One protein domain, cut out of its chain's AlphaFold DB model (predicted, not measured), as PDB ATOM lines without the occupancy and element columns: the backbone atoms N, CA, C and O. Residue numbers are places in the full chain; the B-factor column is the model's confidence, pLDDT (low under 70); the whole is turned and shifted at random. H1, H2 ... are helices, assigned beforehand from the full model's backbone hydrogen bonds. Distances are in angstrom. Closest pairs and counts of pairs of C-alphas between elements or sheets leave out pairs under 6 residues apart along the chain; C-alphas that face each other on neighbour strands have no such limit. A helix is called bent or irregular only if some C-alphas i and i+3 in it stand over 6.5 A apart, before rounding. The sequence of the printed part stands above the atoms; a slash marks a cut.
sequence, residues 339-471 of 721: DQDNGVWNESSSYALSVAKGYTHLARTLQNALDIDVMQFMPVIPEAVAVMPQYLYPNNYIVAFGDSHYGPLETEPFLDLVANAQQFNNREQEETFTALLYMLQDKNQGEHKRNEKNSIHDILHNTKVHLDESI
ATOM      1  N   ASP A 339     -33.719  16.197  -5.039       96.31
ATOM      2  CA  ASP A 339     -32.827  16.594  -3.957       96.31
ATOM      3  C   ASP A 339     -33.599  17.489  -2.975       96.31
ATOM      4  O   ASP A 339     -34.105  18.541  -3.362       96.31
ATOM      5  N   GLN A 340     -33.705  17.063  -1.719       93.88
ATOM      6  CA  GLN A 340     -34.486  17.779  -0.707       93.88
ATOM      7  C   GLN A 340     -33.772  19.029  -0.166       93.88
ATOM      8  O   GLN A 340     -34.395  19.808   0.545       93.88
ATOM      9  N   ASP A 341     -32.484  19.222  -0.474       92.00
ATOM     10  CA  ASP A 341     -31.726  20.397  -0.036       92.00
ATOM     11  C   ASP A 341     -31.727  21.511  -1.098       92.00
ATOM     12  O   ASP A 341     -31.666  22.689  -0.750       92.00
ATOM     13  N   ASN A 342     -31.767  21.160  -2.392       93.19
ATOM     14  CA  ASN A 342     -31.667  22.136  -3.492       93.19
ATOM     15  C   ASN A 342     -32.780  22.056  -4.556       93.19
ATOM     16  O   ASN A 342     -32.783  22.868  -5.479       93.19
ATOM     17  N   GLY A 343     -33.713  21.103  -4.472       96.12
ATOM     18  CA  GLY A 343     -34.853  20.995  -5.387       96.12
ATOM     19  C   GLY A 343     -34.513  20.505  -6.801       96.12
ATOM     20  O   GLY A 343     -35.340  20.626  -7.707       96.12
ATOM     21  N   VAL A 344     -33.317  19.955  -7.040       98.00
ATOM     22  CA  VAL A 344     -32.933  19.417  -8.355       98.00
ATOM     23  C   VAL A 344     -33.473  18.003  -8.553       98.00
ATOM     24  O   VAL A 344     -33.191  17.090  -7.776       98.00
ATOM     25  N   TRP A 345     -34.217  17.823  -9.644       98.06
ATOM     26  CA  TRP A 345     -34.719  16.527 -10.099       98.06
ATOM     27  C   TRP A 345     -33.602  15.659 -10.698       98.06
ATOM     28  O   TRP A 345     -32.745  16.154 -11.429       98.06
ATOM     29  N   ASN A 346     -33.648  14.352 -10.449       96.62
ATOM     30  CA  ASN A 346     -32.625  13.364 -10.810       96.62
ATOM     31  C   ASN A 346     -32.572  12.955 -12.307       96.62
ATOM     32  O   ASN A 346     -32.174  11.830 -12.637       96.62
ATOM     33  N   GLU A 347     -32.932  13.858 -13.223       97.25
ATOM     34  CA  GLU A 347     -32.822  13.671 -14.678       97.25
ATOM     35  C   GLU A 347     -32.067  14.815 -15.365       97.25
ATOM     36  O   GLU A 347     -31.723  15.829 -14.759       97.25
ATOM     37  N   SER A 348     -31.816  14.659 -16.668       96.19
ATOM     38  CA  SER A 348     -31.212  15.699 -17.498       96.19
ATOM     39  C   SER A 348     -31.943  17.045 -17.407       96.19
ATOM     40  O   SER A 348     -33.142  17.125 -17.136       96.19
ATOM     41  N   SER A 349     -31.206  18.119 -17.690       95.94
ATOM     42  CA  SER A 349     -31.649  19.514 -17.539       95.94
ATOM     43  C   SER A 349     -33.073  19.808 -18.037       95.94
ATOM     44  O   SER A 349     -33.895  20.294 -17.266       95.94
ATOM     45  N   SER A 350     -33.415  19.483 -19.288       95.25
ATOM     46  CA  SER A 350     -34.773  19.729 -19.806       95.25
ATOM     47  C   SER A 350     -35.852  18.895 -19.107       95.25
ATOM     48  O   SER A 350     -36.962  19.385 -18.901       95.25
ATOM     49  N   TYR A 351     -35.549  17.653 -18.724       96.81
ATOM     50  CA  TYR A 351     -36.505  16.805 -18.011       96.81
ATOM     51  C   TYR A 351     -36.734  17.300 -16.584       96.81
ATOM     52  O   TYR A 351     -37.883  17.373 -16.165       96.81
ATOM     53  N   ALA A 352     -35.687  17.734 -15.878       97.19
ATOM     54  CA  ALA A 352     -35.815  18.332 -14.550       97.19
ATOM     55  C   ALA A 352     -36.779  19.531 -14.543       97.19
ATOM     56  O   ALA A 352     -37.718  19.581 -13.745       97.19
ATOM     57  N   LEU A 353     -36.607  20.450 -15.498       97.69
ATOM     58  CA  LEU A 353     -37.481  21.617 -15.654       97.69
ATOM     59  C   LEU A 353     -38.910  21.214 -16.065       97.69
ATOM     60  O   LEU A 353     -39.888  21.761 -15.553       97.69
ATOM     61  N   SER A 354     -39.048  20.226 -16.957       96.75
ATOM     62  CA  SER A 354     -40.352  19.724 -17.403       96.75
ATOM     63  C   SER A 354     -41.129  19.007 -16.295       96.75
ATOM     64  O   SER A 354     -42.359  19.071 -16.291       96.75
ATOM     65  N   VAL A 355     -40.457  18.304 -15.382       97.56
ATOM     66  CA  VAL A 355     -41.107  17.605 -14.264       97.56
ATOM     67  C   VAL A 355     -41.614  18.610 -13.230       97.56
ATOM     68  O   VAL A 355     -42.766  18.499 -12.812       97.56
ATOM     69  N   ALA A 356     -40.833  19.652 -12.915       97.44
ATOM     70  CA  ALA A 356     -41.296  20.748 -12.059       97.44
ATOM     71  C   ALA A 356     -42.563  21.407 -12.635       97.44
ATOM     72  O   ALA A 356     -43.572  21.522 -11.937       97.44
ATOM     73  N   LYS A 357     -42.562  21.722 -13.941       96.94
ATOM     74  CA  LYS A 357     -43.758  22.202 -14.657       96.94
ATOM     75  C   LYS A 357     -44.937  21.243 -14.554       96.94
ATOM     76  O   LYS A 357     -46.074  21.664 -14.361       96.94
ATOM     77  N   GLY A 358     -44.689  19.952 -14.735       96.62
ATOM     78  CA  GLY A 358     -45.749  18.958 -14.700       96.62
ATOM     79  C   GLY A 358     -46.426  18.866 -13.336       96.62
ATOM     80  O   GLY A 358     -47.650  18.784 -13.291       96.62
ATOM     81  N   TYR A 359     -45.671  18.944 -12.236       97.69
ATOM     82  CA  TYR A 359     -46.247  18.925 -10.888       97.69
ATOM     83  C   TYR A 359     -46.992  20.213 -10.530       97.69
ATOM     84  O   TYR A 359     -48.072  20.129  -9.942       97.69
ATOM     85  N   THR A 360     -46.500  21.397 -10.922       96.88
ATOM     86  CA  THR A 360     -47.269  22.643 -10.727       96.88
ATOM     87  C   THR A 360     -48.577  22.617 -11.516       96.88
ATOM     88  O   THR A 360     -49.628  22.985 -10.987       96.88
ATOM     89  N   HIS A 361     -48.545  22.096 -12.746       94.06
ATOM     90  CA  HIS A 361     -49.729  21.975 -13.589       94.06
ATOM     91  C   HIS A 361     -50.730  20.934 -13.067       94.06
ATOM     92  O   HIS A 361     -51.941  21.172 -13.061       94.06
ATOM     93  N   LEU A 362     -50.238  19.790 -12.584       95.00
ATOM     94  CA  LEU A 362     -51.037  18.764 -11.913       95.00
ATOM     95  C   LEU A 362     -51.739  19.354 -10.685       95.00
ATOM     96  O   LEU A 362     -52.949  19.180 -10.518       95.00
ATOM     97  N   ALA A 363     -51.010  20.119  -9.869       94.25
ATOM     98  CA  ALA A 363     -51.581  20.793  -8.713       94.25
ATOM     99  C   ALA A 363     -52.684  21.766  -9.142       94.25
ATOM    100  O   ALA A 363     -53.790  21.706  -8.608       94.25
ATOM    101  N   ARG A 364     -52.419  22.612 -10.146       91.00
ATOM    102  CA  ARG A 364     -53.403  23.554 -10.696       91.00
ATOM    103  C   ARG A 364     -54.649  22.848 -11.226       91.00
ATOM    104  O   ARG A 364     -55.755  23.344 -11.030       91.00
ATOM    105  N   THR A 365     -54.488  21.693 -11.867       90.88
ATOM    106  CA  THR A 365     -55.604  20.881 -12.372       90.88
ATOM    107  C   THR A 365     -56.511  20.432 -11.231       90.88
ATOM    108  O   THR A 365     -57.721  20.632 -11.306       90.88
ATOM    109  N   LEU A 366     -55.947  19.907 -10.141       92.12
ATOM    110  CA  LEU A 366     -56.720  19.480  -8.970       92.12
ATOM    111  C   LEU A 366     -57.364  20.646  -8.219       92.12
ATOM    112  O   LEU A 366     -58.526  20.550  -7.836       92.12
ATOM    113  N   GLN A 367     -56.643  21.753  -8.052       88.81
ATOM    114  CA  GLN A 367     -57.161  22.971  -7.420       88.81
ATOM    115  C   GLN A 367     -58.350  23.533  -8.197       88.81
ATOM    116  O   GLN A 367     -59.372  23.885  -7.618       88.81
ATOM    117  N   ASN A 368     -58.241  23.571  -9.524       86.44
ATOM    118  CA  ASN A 368     -59.345  23.957 -10.385       86.44
ATOM    119  C   ASN A 368     -60.501  22.961 -10.274       86.44
ATOM    120  O   ASN A 368     -61.644  23.387 -10.162       86.44
ATOM    121  N   ALA A 369     -60.230  21.655 -10.305       88.38
ATOM    122  CA  ALA A 369     -61.254  20.615 -10.331       88.38
ATOM    123  C   ALA A 369     -62.029  20.471  -9.012       88.38
ATOM    124  O   ALA A 369     -63.242  20.286  -9.042       88.38
ATOM    125  N   LEU A 370     -61.348  20.560  -7.868       87.38
ATOM    126  CA  LEU A 370     -61.885  20.177  -6.558       87.38
ATOM    127  C   LEU A 370     -61.806  21.283  -5.496       87.38
ATOM    128  O   LEU A 370     -62.269  21.056  -4.384       87.38
ATOM    129  N   ASP A 371     -61.227  22.443  -5.818       86.50
ATOM    130  CA  ASP A 371     -61.005  23.560  -4.884       86.50
ATOM    131  C   ASP A 371     -60.222  23.166  -3.616       86.50
ATOM    132  O   ASP A 371     -60.523  23.579  -2.498       86.50
ATOM    133  N   ILE A 372     -59.192  22.334  -3.797       88.88
ATOM    134  CA  ILE A 372     -58.293  21.881  -2.728       88.88
ATOM    135  C   ILE A 372     -56.862  22.330  -2.987       88.88
ATOM    136  O   ILE A 372     -56.388  22.269  -4.121       88.88
ATOM    137  N   ASP A 373     -56.144  22.704  -1.931       92.00
ATOM    138  CA  ASP A 373     -54.714  22.975  -2.029       92.00
ATOM    139  C   ASP A 373     -53.911  21.687  -1.839       92.00
ATOM    140  O   ASP A 373     -53.682  21.242  -0.714       92.00
ATOM    141  N   VAL A 374     -53.485  21.068  -2.940       93.38
ATOM    142  CA  VAL A 374     -52.569  19.917  -2.886       93.38
ATOM    143  C   VAL A 374     -51.098  20.325  -2.801       93.38
ATOM    144  O   VAL A 374     -50.262  19.475  -2.503       93.38
ATOM    145  N   MET A 375     -50.762  21.601  -3.042       94.19
ATOM    146  CA  MET A 375     -49.370  22.064  -3.055       94.19
ATOM    147  C   MET A 375     -48.734  21.980  -1.664       94.19
ATOM    148  O   MET A 375     -47.555  21.660  -1.549       94.19
ATOM    149  N   GLN A 376     -49.530  22.140  -0.601       91.19
ATOM    150  CA  GLN A 376     -49.078  21.972   0.786       91.19
ATOM    151  C   GLN A 376     -48.481  20.582   1.094       91.19
ATOM    152  O   GLN A 376     -47.714  20.439   2.042       91.19
ATOM    153  N   PHE A 377     -48.821  19.558   0.302       92.81
ATOM    154  CA  PHE A 377     -48.292  18.194   0.434       92.81
ATOM    155  C   PHE A 377     -47.115  17.916  -0.521       92.81
ATOM    156  O   PHE A 377     -46.592  16.806  -0.542       92.81
ATOM    157  N   MET A 378     -46.696  18.910  -1.312       94.69
ATOM    158  CA  MET A 378     -45.589  18.838  -2.273       94.69
ATOM    159  C   MET A 378     -44.578  19.986  -2.066       94.69
ATOM    160  O   MET A 378     -44.282  20.720  -3.008       94.69
ATOM    161  N   PRO A 379     -44.028  20.177  -0.855       93.12
ATOM    162  CA  PRO A 379     -43.230  21.364  -0.513       93.12
ATOM    163  C   PRO A 379     -41.917  21.493  -1.295       93.12
ATOM    164  O   PRO A 379     -41.440  22.606  -1.493       93.12
ATOM    165  N   VAL A 380     -41.380  20.386  -1.812       96.75
ATOM    166  CA  VAL A 380     -40.199  20.406  -2.690       96.75
ATOM    167  C   VAL A 380     -40.487  21.046  -4.057       96.75
ATOM    168  O   VAL A 380     -39.572  21.487  -4.740       96.75
ATOM    169  N   ILE A 381     -41.752  21.136  -4.487       97.75
ATOM    170  CA  ILE A 381     -42.106  21.685  -5.806       97.75
ATOM    171  C   ILE A 381     -41.881  23.204  -5.883       97.75
ATOM    172  O   ILE A 381     -41.233  23.641  -6.836       97.75
ATOM    173  N   PRO A 382     -42.331  24.031  -4.916       97.44
ATOM    174  CA  PRO A 382     -41.926  25.433  -4.851       97.44
ATOM    175  C   PRO A 382     -40.403  25.632  -4.857       97.44
ATOM    176  O   PRO A 382     -39.905  26.499  -5.577       97.44
ATOM    177  N   GLU A 383     -39.651  24.805  -4.127       96.56
ATOM    178  CA  GLU A 383     -38.182  24.851  -4.102       96.56
ATOM    179  C   GLU A 383     -37.581  24.506  -5.474       96.56
ATOM    180  O   GLU A 383     -36.736  25.241  -5.993       96.56
ATOM    181  N   ALA A 384     -38.094  23.459  -6.123       97.94
ATOM    182  CA  ALA A 384     -37.705  23.058  -7.470       97.94
ATOM    183  C   ALA A 384     -37.973  24.154  -8.513       97.94
ATOM    184  O   ALA A 384     -37.178  24.338  -9.433       97.94
ATOM    185  N   VAL A 385     -39.060  24.920  -8.378       98.38
ATOM    186  CA  VAL A 385     -39.326  26.074  -9.256       98.38
ATOM    187  C   VAL A 385     -38.382  27.236  -8.942       98.38
ATOM    188  O   VAL A 385     -37.866  27.881  -9.857       98.38
ATOM    189  N   ALA A 386     -38.096  27.490  -7.664       97.31
ATOM    190  CA  ALA A 386     -37.175  28.543  -7.246       97.31
ATOM    191  C   ALA A 386     -35.726  28.293  -7.706       97.31
ATOM    192  O   ALA A 386     -35.009  29.260  -7.974       97.31
ATOM    193  N   VAL A 387     -35.303  27.029  -7.859       97.06
ATOM    194  CA  VAL A 387     -33.961  26.668  -8.354       97.06
ATOM    195  C   VAL A 387     -33.844  26.687  -9.884       97.06
ATOM    196  O   VAL A 387     -32.733  26.739 -10.408       97.06
ATOM    197  N   MET A 388     -34.952  26.722 -10.638       98.12
ATOM    198  CA  MET A 388     -34.933  26.734 -12.114       98.12
ATOM    199  C   MET A 388     -33.981  27.782 -12.739       98.12
ATOM    200  O   MET A 388     -33.296  27.447 -13.711       98.12
ATOM    201  N   PRO A 389     -33.846  29.023 -12.217       97.62
ATOM    202  CA  PRO A 389     -32.877  29.990 -12.736       97.62
ATOM    203  C   PRO A 389     -31.412  29.526 -12.651       97.62
ATOM    204  O   PRO A 389     -30.594  29.967 -13.461       97.62
ATOM    205  N   GLN A 390     -31.062  28.594 -11.755       98.00
ATOM    206  CA  GLN A 390     -29.715  28.018 -11.684       98.00
ATOM    207  C   GLN A 390     -29.338  27.229 -12.938       98.00
ATOM    208  O   GLN A 390     -28.151  27.013 -13.165       98.00
ATOM    209  N   TYR A 391     -30.290  26.839 -13.789       98.12
ATOM    210  CA  TYR A 391     -30.018  26.201 -15.084       98.12
ATOM    211  C   TYR A 391     -29.634  27.196 -16.179       98.12
ATOM    212  O   TYR A 391     -29.254  26.779 -17.271       98.12
ATOM    213  N   LEU A 392     -29.715  28.505 -15.925       97.81
ATOM    214  CA  LEU A 392     -29.567  29.511 -16.968       97.81
ATOM    215  C   LEU A 392     -28.115  29.942 -17.194       97.81
ATOM    216  O   LEU A 392     -27.378  30.295 -16.268       97.81
ATOM    217  N   TYR A 393     -27.740  30.035 -18.462       97.75
ATOM    218  CA  TYR A 393     -26.649  30.880 -18.923       97.75
ATOM    219  C   TYR A 393     -26.995  32.373 -18.759       97.75
ATOM    220  O   TYR A 393     -28.168  32.739 -18.674       97.75
ATOM    221  N   PRO A 394     -26.004  33.286 -18.783       95.56
ATOM    222  CA  PRO A 394     -26.251  34.732 -18.710       95.56
ATOM    223  C   PRO A 394     -27.134  35.335 -19.825       95.56
ATOM    224  O   PRO A 394     -27.589  36.470 -19.688       95.56
ATOM    225  N   ASN A 395     -27.391  34.620 -20.928       93.06
ATOM    226  CA  ASN A 395     -28.387  34.999 -21.949       93.06
ATOM    227  C   ASN A 395     -29.787  34.407 -21.687       93.06
ATOM    228  O   ASN A 395     -30.639  34.481 -22.569       93.06
ATOM    229  N   ASN A 396     -30.022  33.828 -20.507       92.81
ATOM    230  CA  ASN A 396     -31.253  33.147 -20.100       92.81
ATOM    231  C   ASN A 396     -31.588  31.871 -20.899       92.81
ATOM    232  O   ASN A 396     -32.744  31.452 -20.910       92.81
ATOM    233  N   TYR A 397     -30.614  31.251 -21.572       94.56
ATOM    234  CA  TYR A 397     -30.807  29.917 -22.151       94.56
ATOM    235  C   TYR A 397     -30.485  28.848 -21.110       94.56
ATOM    236  O   TYR A 397     -29.547  29.024 -20.337       94.56
ATOM    237  N   ILE A 398     -31.231  27.748 -21.098       96.88
ATOM    238  CA  ILE A 398     -30.945  26.610 -20.218       96.88
ATOM    239  C   ILE A 398     -29.680  25.862 -20.672       96.88
ATOM    240  O   ILE A 398     -29.395  25.799 -21.870       96.88
ATOM    241  N   VAL A 399     -28.935  25.290 -19.722       97.00
ATOM    242  CA  VAL A 399     -27.902  24.267 -19.984       97.00
ATOM    243  C   VAL A 399     -28.515  23.036 -20.657       97.00
ATOM    244  O   VAL A 399     -29.703  22.762 -20.469       97.00
ATOM    245  N   ALA A 400     -27.725  22.293 -21.439       94.81
ATOM    246  CA  ALA A 400     -28.241  21.215 -22.287       94.81
ATOM    247  C   ALA A 400     -27.591  19.843 -22.046       94.81
ATOM    248  O   ALA A 400     -27.563  19.009 -22.951       94.81
ATOM    249  N   PHE A 401     -27.113  19.571 -20.829       94.75
ATOM    250  CA  PHE A 401     -26.572  18.255 -20.486       94.75
ATOM    251  C   PHE A 401     -27.626  17.138 -20.548       94.75
ATOM    252  O   PHE A 401     -28.790  17.359 -20.189       94.75
ATOM    253  N   GLY A 402     -27.193  15.932 -20.938       94.94
ATOM    254  CA  GLY A 402     -28.037  14.743 -21.100       94.94
ATOM    255  C   GLY A 402     -29.009  14.855 -22.280       94.94
ATOM    256  O   GLY A 402     -28.762  15.568 -23.254       94.94
ATOM    257  N   ASP A 403     -30.146  14.155 -22.217       94.81
ATOM    258  CA  ASP A 403     -31.200  14.305 -23.228       94.81
ATOM    259  C   ASP A 403     -31.879  15.676 -23.075       94.81
ATOM    260  O   ASP A 403     -32.895  15.803 -22.392       94.81
ATOM    261  N   SER A 404     -31.308  16.711 -23.684       94.12
ATOM    262  CA  SER A 404     -31.750  18.098 -23.522       94.12
ATOM    263  C   SER A 404     -31.493  18.928 -24.788       94.12
ATOM    264  O   SER A 404     -30.970  18.425 -25.790       94.12
ATOM    265  N   HIS A 405     -31.919  20.190 -24.763       92.19
ATOM    266  CA  HIS A 405     -31.689  21.183 -25.807       92.19
ATOM    267  C   HIS A 405     -31.581  22.592 -25.212       92.19
ATOM    268  O   HIS A 405     -32.222  22.905 -24.213       92.19
ATOM    269  N   TYR A 406     -30.848  23.484 -25.875       93.25
ATOM    270  CA  TYR A 406     -30.835  24.900 -25.505       93.25
ATOM    271  C   TYR A 406     -32.172  25.569 -25.826       93.25
ATOM    272  O   TYR A 406     -32.752  25.352 -26.891       93.25
ATOM    273  N   GLY A 407     -32.637  26.435 -24.933       91.62
ATOM    274  CA  GLY A 407     -33.871  27.189 -25.120       91.62
ATOM    275  C   GLY A 407     -34.148  28.132 -23.954       91.62
ATOM    276  O   GLY A 407     -33.413  28.104 -22.964       91.62
ATOM    277  N   PRO A 408     -35.175  28.987 -24.070       91.06
ATOM    278  CA  PRO A 408     -35.604  29.829 -22.963       91.06
ATOM    279  C   PRO A 408     -36.155  28.979 -21.813       91.06
ATOM    280  O   PRO A 408     -36.692  27.894 -22.033       91.06
ATOM    281  N   LEU A 409     -36.062  29.510 -20.594       92.81
ATOM    282  CA  LEU A 409     -36.768  28.949 -19.448       92.81
ATOM    283  C   LEU A 409     -38.272  29.204 -19.579       92.81
ATOM    284  O   LEU A 409     -38.694  30.340 -19.800       92.81
ATOM    285  N   GLU A 410     -39.069  28.154 -19.424       90.88
ATOM    286  CA  GLU A 410     -40.525  28.262 -19.398       90.88
ATOM    287  C   GLU A 410     -41.001  28.931 -18.104       90.88
ATOM    288  O   GLU A 410     -40.448  28.711 -17.024       90.88
ATOM    289  N   THR A 411     -42.031  29.768 -18.214       91.81
ATOM    290  CA  THR A 411     -42.498  30.626 -17.107       91.81
ATOM    291  C   THR A 411     -43.796  30.151 -16.473       91.81
ATOM    292  O   THR A 411     -44.177  30.617 -15.402       91.81
ATOM    293  N   GLU A 412     -44.459  29.190 -17.110       91.75
ATOM    294  CA  GLU A 412     -45.683  28.559 -16.634       91.75
ATOM    295  C   GLU A 412     -45.586  28.026 -15.195       91.75
ATOM    296  O   GLU A 412     -46.524  28.283 -14.445       91.75
ATOM    297  N   PRO A 413     -44.482  27.393 -14.740       95.69
ATOM    298  CA  PRO A 413     -44.415  26.871 -13.370       95.69
ATOM    299  C   PRO A 413     -44.510  27.967 -12.305       95.69
ATOM    300  O   PRO A 413     -45.183  27.806 -11.289       95.69
ATOM    301  N   PHE A 414     -43.891  29.122 -12.560       96.81
ATOM    302  CA  PHE A 414     -43.969  30.271 -11.661       96.81
ATOM    303  C   PHE A 414     -45.385  30.857 -11.643       96.81
ATOM    304  O   PHE A 414     -45.904  31.190 -10.581       96.81
ATOM    305  N   LEU A 415     -46.031  30.956 -12.812       94.50
ATOM    306  CA  LEU A 415     -47.414  31.428 -12.923       94.50
ATOM    307  C   LEU A 415     -48.387  30.489 -12.202       94.50
ATOM    308  O   LEU A 415     -49.307  30.965 -11.543       94.50
ATOM    309  N   ASP A 416     -48.187  29.176 -12.294       95.19
ATOM    310  CA  ASP A 416     -48.994  28.186 -11.577       95.19
ATOM    311  C   ASP A 416     -48.862  28.343 -10.054       95.19
ATOM    312  O   ASP A 416     -49.869  28.276  -9.348       95.19
ATOM    313  N   LEU A 417     -47.658  28.624  -9.542       97.25
ATOM    314  CA  LEU A 417     -47.450  28.887  -8.113       97.25
ATOM    315  C   LEU A 417     -48.040  30.225  -7.660       97.25
ATOM    316  O   LEU A 417     -48.606  30.290  -6.568       97.25
ATOM    317  N   VAL A 418     -47.992  31.274  -8.485       96.44
ATOM    318  CA  VAL A 418     -48.710  32.528  -8.192       96.44
ATOM    319  C   VAL A 418     -50.226  32.294  -8.189       96.44
ATOM    320  O   VAL A 418     -50.916  32.755  -7.283       96.44
ATOM    321  N   ALA A 419     -50.760  31.526  -9.143       93.25
ATOM    322  CA  ALA A 419     -52.185  31.201  -9.197       93.25
ATOM    323  C   ALA A 419     -52.651  30.411  -7.963       93.25
ATOM    324  O   ALA A 419     -53.684  30.739  -7.376       93.25
ATOM    325  N   ASN A 420     -51.875  29.403  -7.548       95.12
ATOM    326  CA  ASN A 420     -52.111  28.649  -6.316       95.12
ATOM    327  C   ASN A 420     -52.100  29.580  -5.095       95.12
ATOM    328  O   ASN A 420     -53.044  29.578  -4.306       95.12
ATOM    329  N   ALA A 421     -51.088  30.442  -4.993       96.12
ATOM    330  CA  ALA A 421     -50.956  31.396  -3.901       96.12
ATOM    331  C   ALA A 421     -52.169  32.330  -3.786       96.12
ATOM    332  O   ALA A 421     -52.705  32.523  -2.697       96.12
ATOM    333  N   GLN A 422     -52.647  32.857  -4.913       93.62
ATOM    334  CA  GLN A 422     -53.823  33.724  -4.964       93.62
ATOM    335  C   GLN A 422     -55.113  32.988  -4.602       93.62
ATOM    336  O   GLN A 422     -55.977  33.557  -3.941       93.62
ATOM    337  N   GLN A 423     -55.264  31.727  -5.021       91.50
ATOM    338  CA  GLN A 423     -56.453  30.935  -4.702       91.50
ATOM    339  C   GLN A 423     -56.543  30.600  -3.209       91.50
ATOM    340  O   GLN A 423     -57.637  30.654  -2.653       91.50
ATOM    341  N   PHE A 424     -55.413  30.311  -2.558       93.50
ATOM    342  CA  PHE A 424     -55.375  29.885  -1.152       93.50
ATOM    343  C   PHE A 424     -54.824  30.945  -0.189       93.50
ATOM    344  O   PHE A 424     -54.543  30.646   0.968       93.50
ATOM    345  N   ASN A 425     -54.736  32.204  -0.629       95.44
ATOM    346  CA  ASN A 425     -54.299  33.356   0.169       95.44
ATOM    347  C   ASN A 425     -52.885  33.215   0.778       95.44
ATOM    348  O   ASN A 425     -52.633  33.673   1.895       95.44
ATOM    349  N   ASN A 426     -51.945  32.613   0.045       96.50
ATOM    350  CA  ASN A 426     -50.544  32.487   0.453       96.50
ATOM    351  C   ASN A 426     -49.697  33.652  -0.093       96.50
ATOM    352  O   ASN A 426     -49.054  33.548  -1.138       96.50
ATOM    353  N   ARG A 427     -49.689  34.780   0.624       97.25
ATOM    354  CA  ARG A 427     -49.015  36.005   0.165       97.25
ATOM    355  C   ARG A 427     -47.500  35.855  -0.017       97.25
ATOM    356  O   ARG A 427     -46.951  36.411  -0.962       97.25
ATOM    357  N   GLU A 428     -46.827  35.102   0.847       97.31
ATOM    358  CA  GLU A 428     -45.372  34.895   0.763       97.31
ATOM    359  C   GLU A 428     -44.979  34.180  -0.541       97.31
ATOM    360  O   GLU A 428     -44.033  34.579  -1.231       97.31
ATOM    361  N   GLN A 429     -45.755  33.163  -0.922       97.69
ATOM    362  CA  GLN A 429     -45.570  32.450  -2.182       97.69
ATOM    363  C   GLN A 429     -45.822  33.367  -3.389       97.69
ATOM    364  O   GLN A 429     -45.025  33.382  -4.329       97.69
ATOM    365  N   GLU A 430     -46.891  34.168  -3.362       97.81
ATOM    366  CA  GLU A 430     -47.184  35.142  -4.423       97.81
ATOM    367  C   GLU A 430     -46.034  36.143  -4.616       97.81
ATOM    368  O   GLU A 430     -45.596  36.361  -5.750       97.81
ATOM    369  N   GLU A 431     -45.527  36.723  -3.523       98.06
ATOM    370  CA  GLU A 431     -44.404  37.667  -3.542       98.06
ATOM    371  C   GLU A 431     -43.150  37.041  -4.145       98.06
ATOM    372  O   GLU A 431     -42.542  37.613  -5.054       98.06
ATOM    373  N   THR A 432     -42.810  35.832  -3.699       97.81
ATOM    374  CA  THR A 432     -41.629  35.096  -4.158       97.81
ATOM    375  C   THR A 432     -41.677  34.822  -5.660       97.81
ATOM    376  O   THR A 432     -40.759  35.196  -6.397       97.81
ATOM    377  N   PHE A 433     -42.752  34.200  -6.150       97.88
ATOM    378  CA  PHE A 433     -42.800  33.752  -7.544       97.88
ATOM    379  C   PHE A 433     -43.123  34.882  -8.524       97.88
ATOM    380  O   PHE A 433     -42.664  34.838  -9.666       97.88
ATOM    381  N   THR A 434     -43.793  35.951  -8.080       97.00
ATOM    382  CA  THR A 434     -43.963  37.165  -8.896       97.00
ATOM    383  C   THR A 434     -42.637  37.913  -9.051       97.00
ATOM    384  O   THR A 434     -42.285  38.319 -10.160       97.00
ATOM    385  N   ALA A 435     -41.847  38.048  -7.978       96.88
ATOM    386  CA  ALA A 435     -40.523  38.664  -8.051       96.88
ATOM    387  C   ALA A 435     -39.585  37.880  -8.985       96.88
ATOM    388  O   ALA A 435     -38.869  38.481  -9.793       96.88
ATOM    389  N   LEU A 436     -39.617  36.544  -8.923       96.12
ATOM    390  CA  LEU A 436     -38.869  35.665  -9.829       96.12
ATOM    391  C   LEU A 436     -39.316  35.794 -11.287       96.12
ATOM    392  O   LEU A 436     -38.471  35.894 -12.177       96.12
ATOM    393  N   LEU A 437     -40.622  35.855 -11.549       94.69
ATOM    394  CA  LEU A 437     -41.140  36.100 -12.895       94.69
ATOM    395  C   LEU A 437     -40.639  37.425 -13.461       94.69
ATOM    396  O   LEU A 437     -40.081  37.439 -14.556       94.69
ATOM    397  N   TYR A 438     -40.748  38.516 -12.701       94.12
ATOM    398  CA  TYR A 438     -40.258  39.836 -13.115       94.12
ATOM    399  C   TYR A 438     -38.732  39.907 -13.283       94.12
ATOM    400  O   TYR A 438     -38.216  40.779 -13.983       94.12
ATOM    401  N   MET A 439     -37.984  39.013 -12.638       92.44
ATOM    402  CA  MET A 439     -36.542  38.874 -12.847       92.44
ATOM    403  C   MET A 439     -36.217  38.218 -14.203       92.44
ATOM    404  O   MET A 439     -35.199  38.552 -14.826       92.44
ATOM    405  N   LEU A 440     -37.053  37.276 -14.652       89.50
ATOM    406  CA  LEU A 440     -36.883  36.515 -15.896       89.50
ATOM    407  C   LEU A 440     -37.454  37.254 -17.113       89.50
ATOM    408  O   LEU A 440     -36.797  37.343 -18.152       89.50
ATOM    409  N   GLN A 441     -38.658  37.796 -16.960       83.94
ATOM    410  CA  GLN A 441     -39.385  38.600 -17.928       83.94
ATOM    411  C   GLN A 441     -39.279  40.046 -17.456       83.94
ATOM    412  O   GLN A 441     -39.811  40.385 -16.406       83.94
ATOM    413  N   ASP A 442     -38.539  40.889 -18.177       69.12
ATOM    414  CA  ASP A 442     -38.417  42.314 -17.847       69.12
ATOM    415  C   ASP A 442     -39.801  42.904 -17.537       69.12
ATOM    416  O   ASP A 442     -40.658  42.934 -18.414       69.12
ATOM    417  N   LYS A 443     -40.016  43.365 -16.297       68.75
ATOM    418  CA  LYS A 443     -41.309  43.865 -15.792       68.75
ATOM    419  C   LYS A 443     -41.968  44.904 -16.714       68.75
ATOM    420  O   LYS A 443     -43.188  45.035 -16.717       68.75
ATOM    421  N   ASN A 444     -41.170  45.647 -17.485       57.22
ATOM    422  CA  ASN A 444     -41.649  46.688 -18.401       57.22
ATOM    423  C   ASN A 444     -41.966  46.171 -19.813       57.22
ATOM    424  O   ASN A 444     -42.602  46.871 -20.604       57.22
ATOM    425  N   GLN A 445     -41.525  44.962 -20.151       54.53
ATOM    426  CA  GLN A 445     -42.009  44.230 -21.311       54.53
ATOM    427  C   GLN A 445     -43.327  43.592 -20.876       54.53
ATOM    428  O   GLN A 445     -43.328  42.513 -20.298       54.53
ATOM    429  N   GLY A 446     -44.436  44.321 -21.060       50.25
ATOM    430  CA  GLY A 446     -45.779  43.870 -20.662       50.25
ATOM    431  C   GLY A 446     -46.115  42.451 -21.142       50.25
ATOM    432  O   GLY A 446     -45.404  41.917 -21.991       50.25
ATOM    433  N   GLU A 447     -47.195  41.860 -20.599       52.75
ATOM    434  CA  GLU A 447     -47.589  40.450 -20.811       52.75
ATOM    435  C   GLU A 447     -47.169  39.918 -22.194       52.75
ATOM    436  O   GLU A 447     -47.562  40.476 -23.226       52.75
ATOM    437  N   HIS A 448     -46.361  38.847 -22.218       50.44
ATOM    438  CA  HIS A 448     -45.948  38.195 -23.462       50.44
ATOM    439  C   HIS A 448     -47.152  38.035 -24.394       50.44
ATOM    440  O   HIS A 448     -48.201  37.547 -23.970       50.44
ATOM    441  N   LYS A 449     -46.995  38.443 -25.666       43.72
ATOM    442  CA  LYS A 449     -48.040  38.307 -26.691       43.72
ATOM    443  C   LYS A 449     -48.570  36.876 -26.682       43.72
ATOM    444  O   LYS A 449     -47.896  35.956 -27.147       43.72
ATOM    445  N   ARG A 450     -49.775  36.710 -26.139       55.78
ATOM    446  CA  ARG A 450     -50.447  35.418 -26.076       55.78
ATOM    447  C   ARG A 450     -50.714  34.929 -27.486       55.78
ATOM    448  O   ARG A 450     -50.916  35.708 -28.419       55.78
ATOM    449  N   ASN A 451     -50.729  33.615 -27.642       58.62
ATOM    450  CA  ASN A 451     -51.185  33.028 -28.884       58.62
ATOM    451  C   ASN A 451     -52.706  33.194 -28.965       58.62
ATOM    452  O   ASN A 451     -53.437  32.395 -28.385       58.62
ATOM    453  N   GLU A 452     -53.175  34.203 -29.708       62.22
ATOM    454  CA  GLU A 452     -54.602  34.500 -29.933       62.22
ATOM    455  C   GLU A 452     -55.414  33.247 -30.326       62.22
ATOM    456  O   GLU A 452     -56.599  33.135 -30.009       62.22
ATOM    457  N   LYS A 453     -54.767  32.250 -30.954       64.06
ATOM    458  CA  LYS A 453     -55.391  30.976 -31.351       64.06
ATOM    459  C   LYS A 453     -55.878  30.122 -30.177       64.06
ATOM    460  O   LYS A 453     -56.773  29.309 -30.397       64.06
ATOM    461  N   ASN A 454     -55.339  30.306 -28.971       77.69
ATOM    462  CA  ASN A 454     -55.646  29.494 -27.788       77.69
ATOM    463  C   ASN A 454     -56.539  30.220 -26.761       77.69
ATOM    464  O   ASN A 454     -56.775  29.691 -25.680       77.69
ATOM    465  N   SER A 455     -57.078  31.395 -27.094       85.19
ATOM    466  CA  SER A 455     -57.806  32.246 -26.141       85.19
ATOM    467  C   SER A 455     -59.019  31.571 -25.481       85.19
ATOM    468  O   SER A 455     -59.279  31.819 -24.310       85.19
ATOM    469  N   ILE A 456     -59.758  30.691 -26.176       89.88
ATOM    470  CA  ILE A 456     -60.871  29.949 -25.546       89.88
ATOM    471  C   ILE A 456     -60.375  28.955 -24.488       89.88
ATOM    472  O   ILE A 456     -60.998  28.813 -23.444       89.88
ATOM    473  N   HIS A 457     -59.230  28.309 -24.724       87.81
ATOM    474  CA  HIS A 457     -58.608  27.405 -23.757       87.81
ATOM    475  C   HIS A 457     -58.164  28.172 -22.504       87.81
ATOM    476  O   HIS A 457     -58.376  27.707 -21.387       87.81
ATOM    477  N   ASP A 458     -57.612  29.375 -22.677       86.19
ATOM    478  CA  ASP A 458     -57.238  30.239 -21.554       86.19
ATOM    479  C   ASP A 458     -58.432  30.584 -20.657       86.19
ATOM    480  O   ASP A 458     -58.298  30.580 -19.432       86.19
ATOM    481  N   ILE A 459     -59.604  30.831 -21.258       89.50
ATOM    482  CA  ILE A 459     -60.852  31.043 -20.516       89.50
ATOM    483  C   ILE A 459     -61.278  29.761 -19.806       89.50
ATOM    484  O   ILE A 459     -61.479  29.801 -18.598       89.50
ATOM    485  N   LEU A 460     -61.362  28.625 -20.507       89.81
ATOM    486  CA  LEU A 460     -61.810  27.356 -19.914       89.81
ATOM    487  C   LEU A 460     -60.971  26.962 -18.690       89.81
ATOM    488  O   LEU A 460     -61.517  26.547 -17.674       89.81
ATOM    489  N   HIS A 461     -59.652  27.124 -18.749       87.00
ATOM    490  CA  HIS A 461     -58.757  26.725 -17.658       87.00
ATOM    491  C   HIS A 461     -58.400  27.868 -16.698       87.00
ATOM    492  O   HIS A 461     -57.594  27.662 -15.788       87.00
ATOM    493  N   ASN A 462     -58.996  29.054 -16.886       82.31
ATOM    494  CA  ASN A 462     -58.675  30.279 -16.155       82.31
ATOM    495  C   ASN A 462     -57.152  30.469 -16.019       82.31
ATOM    496  O   ASN A 462     -56.595  30.536 -14.921       82.31
ATOM    497  N   THR A 463     -56.447  30.449 -17.154       79.06
ATOM    498  CA  THR A 463     -54.973  30.469 -17.180       79.06
ATOM    499  C   THR A 463     -54.403  31.837 -16.819       79.06
ATOM    500  O   THR A 463     -53.227  31.944 -16.477       79.06
ATOM    501  N   LYS A 464     -55.231  32.891 -16.859       81.31
ATOM    502  CA  LYS A 464     -54.812  34.258 -16.561       81.31
ATOM    503  C   LYS A 464     -54.488  34.412 -15.077       81.31
ATOM    504  O   LYS A 464     -55.341  34.232 -14.218       81.31
ATOM    505  N   VAL A 465     -53.250  34.809 -14.816       86.12
ATOM    506  CA  VAL A 465     -52.756  35.150 -13.485       86.12
ATOM    507  C   VAL A 465     -52.485  36.644 -13.465       86.12
ATOM    508  O   VAL A 465     -51.811  37.164 -14.356       86.12
ATOM    509  N   HIS A 466     -53.051  37.342 -12.489       89.12
ATOM    510  CA  HIS A 466     -52.825  38.770 -12.314       89.12
ATOM    511  C   HIS A 466     -51.587  38.962 -11.448       89.12
ATOM    512  O   HIS A 466     -51.607  38.589 -10.286       89.12
ATOM    513  N   LEU A 467     -50.510  39.512 -12.000       91.75
ATOM    514  CA  LEU A 467     -49.297  39.771 -11.224       91.75
ATOM    515  C   LEU A 467     -49.419  41.110 -10.493       91.75
ATOM    516  O   LEU A 467     -49.780  42.115 -11.105       91.75
ATOM    517  N   ASP A 468     -49.114  41.126  -9.199       92.81
ATOM    518  CA  ASP A 468     -49.136  42.344  -8.391       92.81
ATOM    519  C   ASP A 468     -47.973  43.275  -8.779       92.81
ATOM    520  O   ASP A 468     -46.798  43.032  -8.493       92.81
ATOM    521  N   GLU A 469     -48.331  44.383  -9.431       92.00
ATOM    522  CA  GLU A 469     -47.399  45.387  -9.941       92.00
ATOM    523  C   GLU A 469     -46.599  46.098  -8.842       92.00
ATOM    524  O   GLU A 469     -45.588  46.740  -9.145       92.00
ATOM    525  N   SER A 470     -46.995  46.003  -7.570       94.31
ATOM    526  CA  SER A 470     -46.225  46.569  -6.457       94.31
ATOM    527  C   SER A 470     -44.969  45.752  -6.127       94.31
ATOM    528  O   SER A 470     -44.014  46.298  -5.569       94.31
ATOM    529  N   ILE A 471     -44.914  44.481  -6.538       95.19
ATOM    530  CA  ILE A 471     -43.787  43.584  -6.270       95.19
ATOM    531  C   ILE A 471     -42.590  43.961  -7.152       95.19
ATOM    532  O   ILE A 471     -42.701  44.169  -8.366       95.19
TER     533      ILE A 471
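What this domain is: This is residues 339 to 471 of the 721 residues of the protein "Alginate_lyase domain-containing protein" of Algibacter lectus (UniProt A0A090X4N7). A long helix, H1, runs along one side of a short four-helix bundle; H4 lies on the opposite side, with H2 and H3 between them, and the small helix H5 is set off beyond a long link. Residues 392 to 411 loop out past the first residue of H1 and back, and residues 461 to 471 run from H5 back toward H4. The bundle, helices packed with their lines roughly aligned, is up and down: each of H1, H2, H3 and H4 runs against the one before it. The printed part has 133 residues with five named helices, in the order H1 to H5, and no named strand; the class is all helix. It is compact, with a radius of gyration of the C-alphas of 14.8 A, and rounded, with spans of 37 by 34 by 30 A.

Where its parts are: H1, residues 349 to 370, is the longest helix at 32.2 A, from C-alpha 349 at (-31.649, 19.514, -17.539) to C-alpha 370 at (-61.885, 20.177, -6.558). H3 is residues 412 to 424, 18.3 A long, and H2 is residues 380 to 391, 17.1 A. H4, residues 427 to 440, measures 20.1 A. H5, residues 452 to 460, measures 14.3 A and ends with C-alpha 460 at (-61.810, 27.356, -19.914). H2 and H5 are irregular: C-alphas 386 and 389 are 7.1 A apart, and C-alphas 453 and 456 are 8.0 A apart.

How they stand to each other: H1 touches H3 at a shallow tilt of 29 degrees, running the same way; their closest C-alphas, of Lys 357 and Pro 413, are 4.9 A apart. H1 and H2 form a helical hairpin and touch, closest at the C-alphas of Ala 356 and Ala 384, 6.3 A, with a steep tilt of 35.0 degrees, only just beyond shallow. H3 is the hub, touching H1, H2 and H4. H2 and H3, also a hairpin, only just touch, with 3 pairs of C-alphas within 8 A, the closest those of Val 385 and Pro 413, 6.6 A. In the hairpin of H3 and H4, the closest C-alphas, of Val 418 and Glu 430, are 4.8 A apart, with a shallow tilt of 21 degrees, opposite ways. H2 and H4 are close but not clearly touching, with the C-alphas of Ala 386 and Phe 433 at 7.7 A. H1 and H4 are apart, and H5 touches no helix. Every O i to N i+4 pair is within hydrogen-bond range in H1, H3 and H4, against 5 of 8 in H2 and 3 of 5 in H5.

The domain as a whole: The C-alphas farthest apart, of Asp 341 and Lys 453, are 40.7 A apart. The printed part has no cut. The links H2 to H3 and H4 to H5 are long, H1 to H2 is short and H3 to H4 is tight. Mean pLDDT of the printed part is 90.4; residues 442 to 453 are under 70.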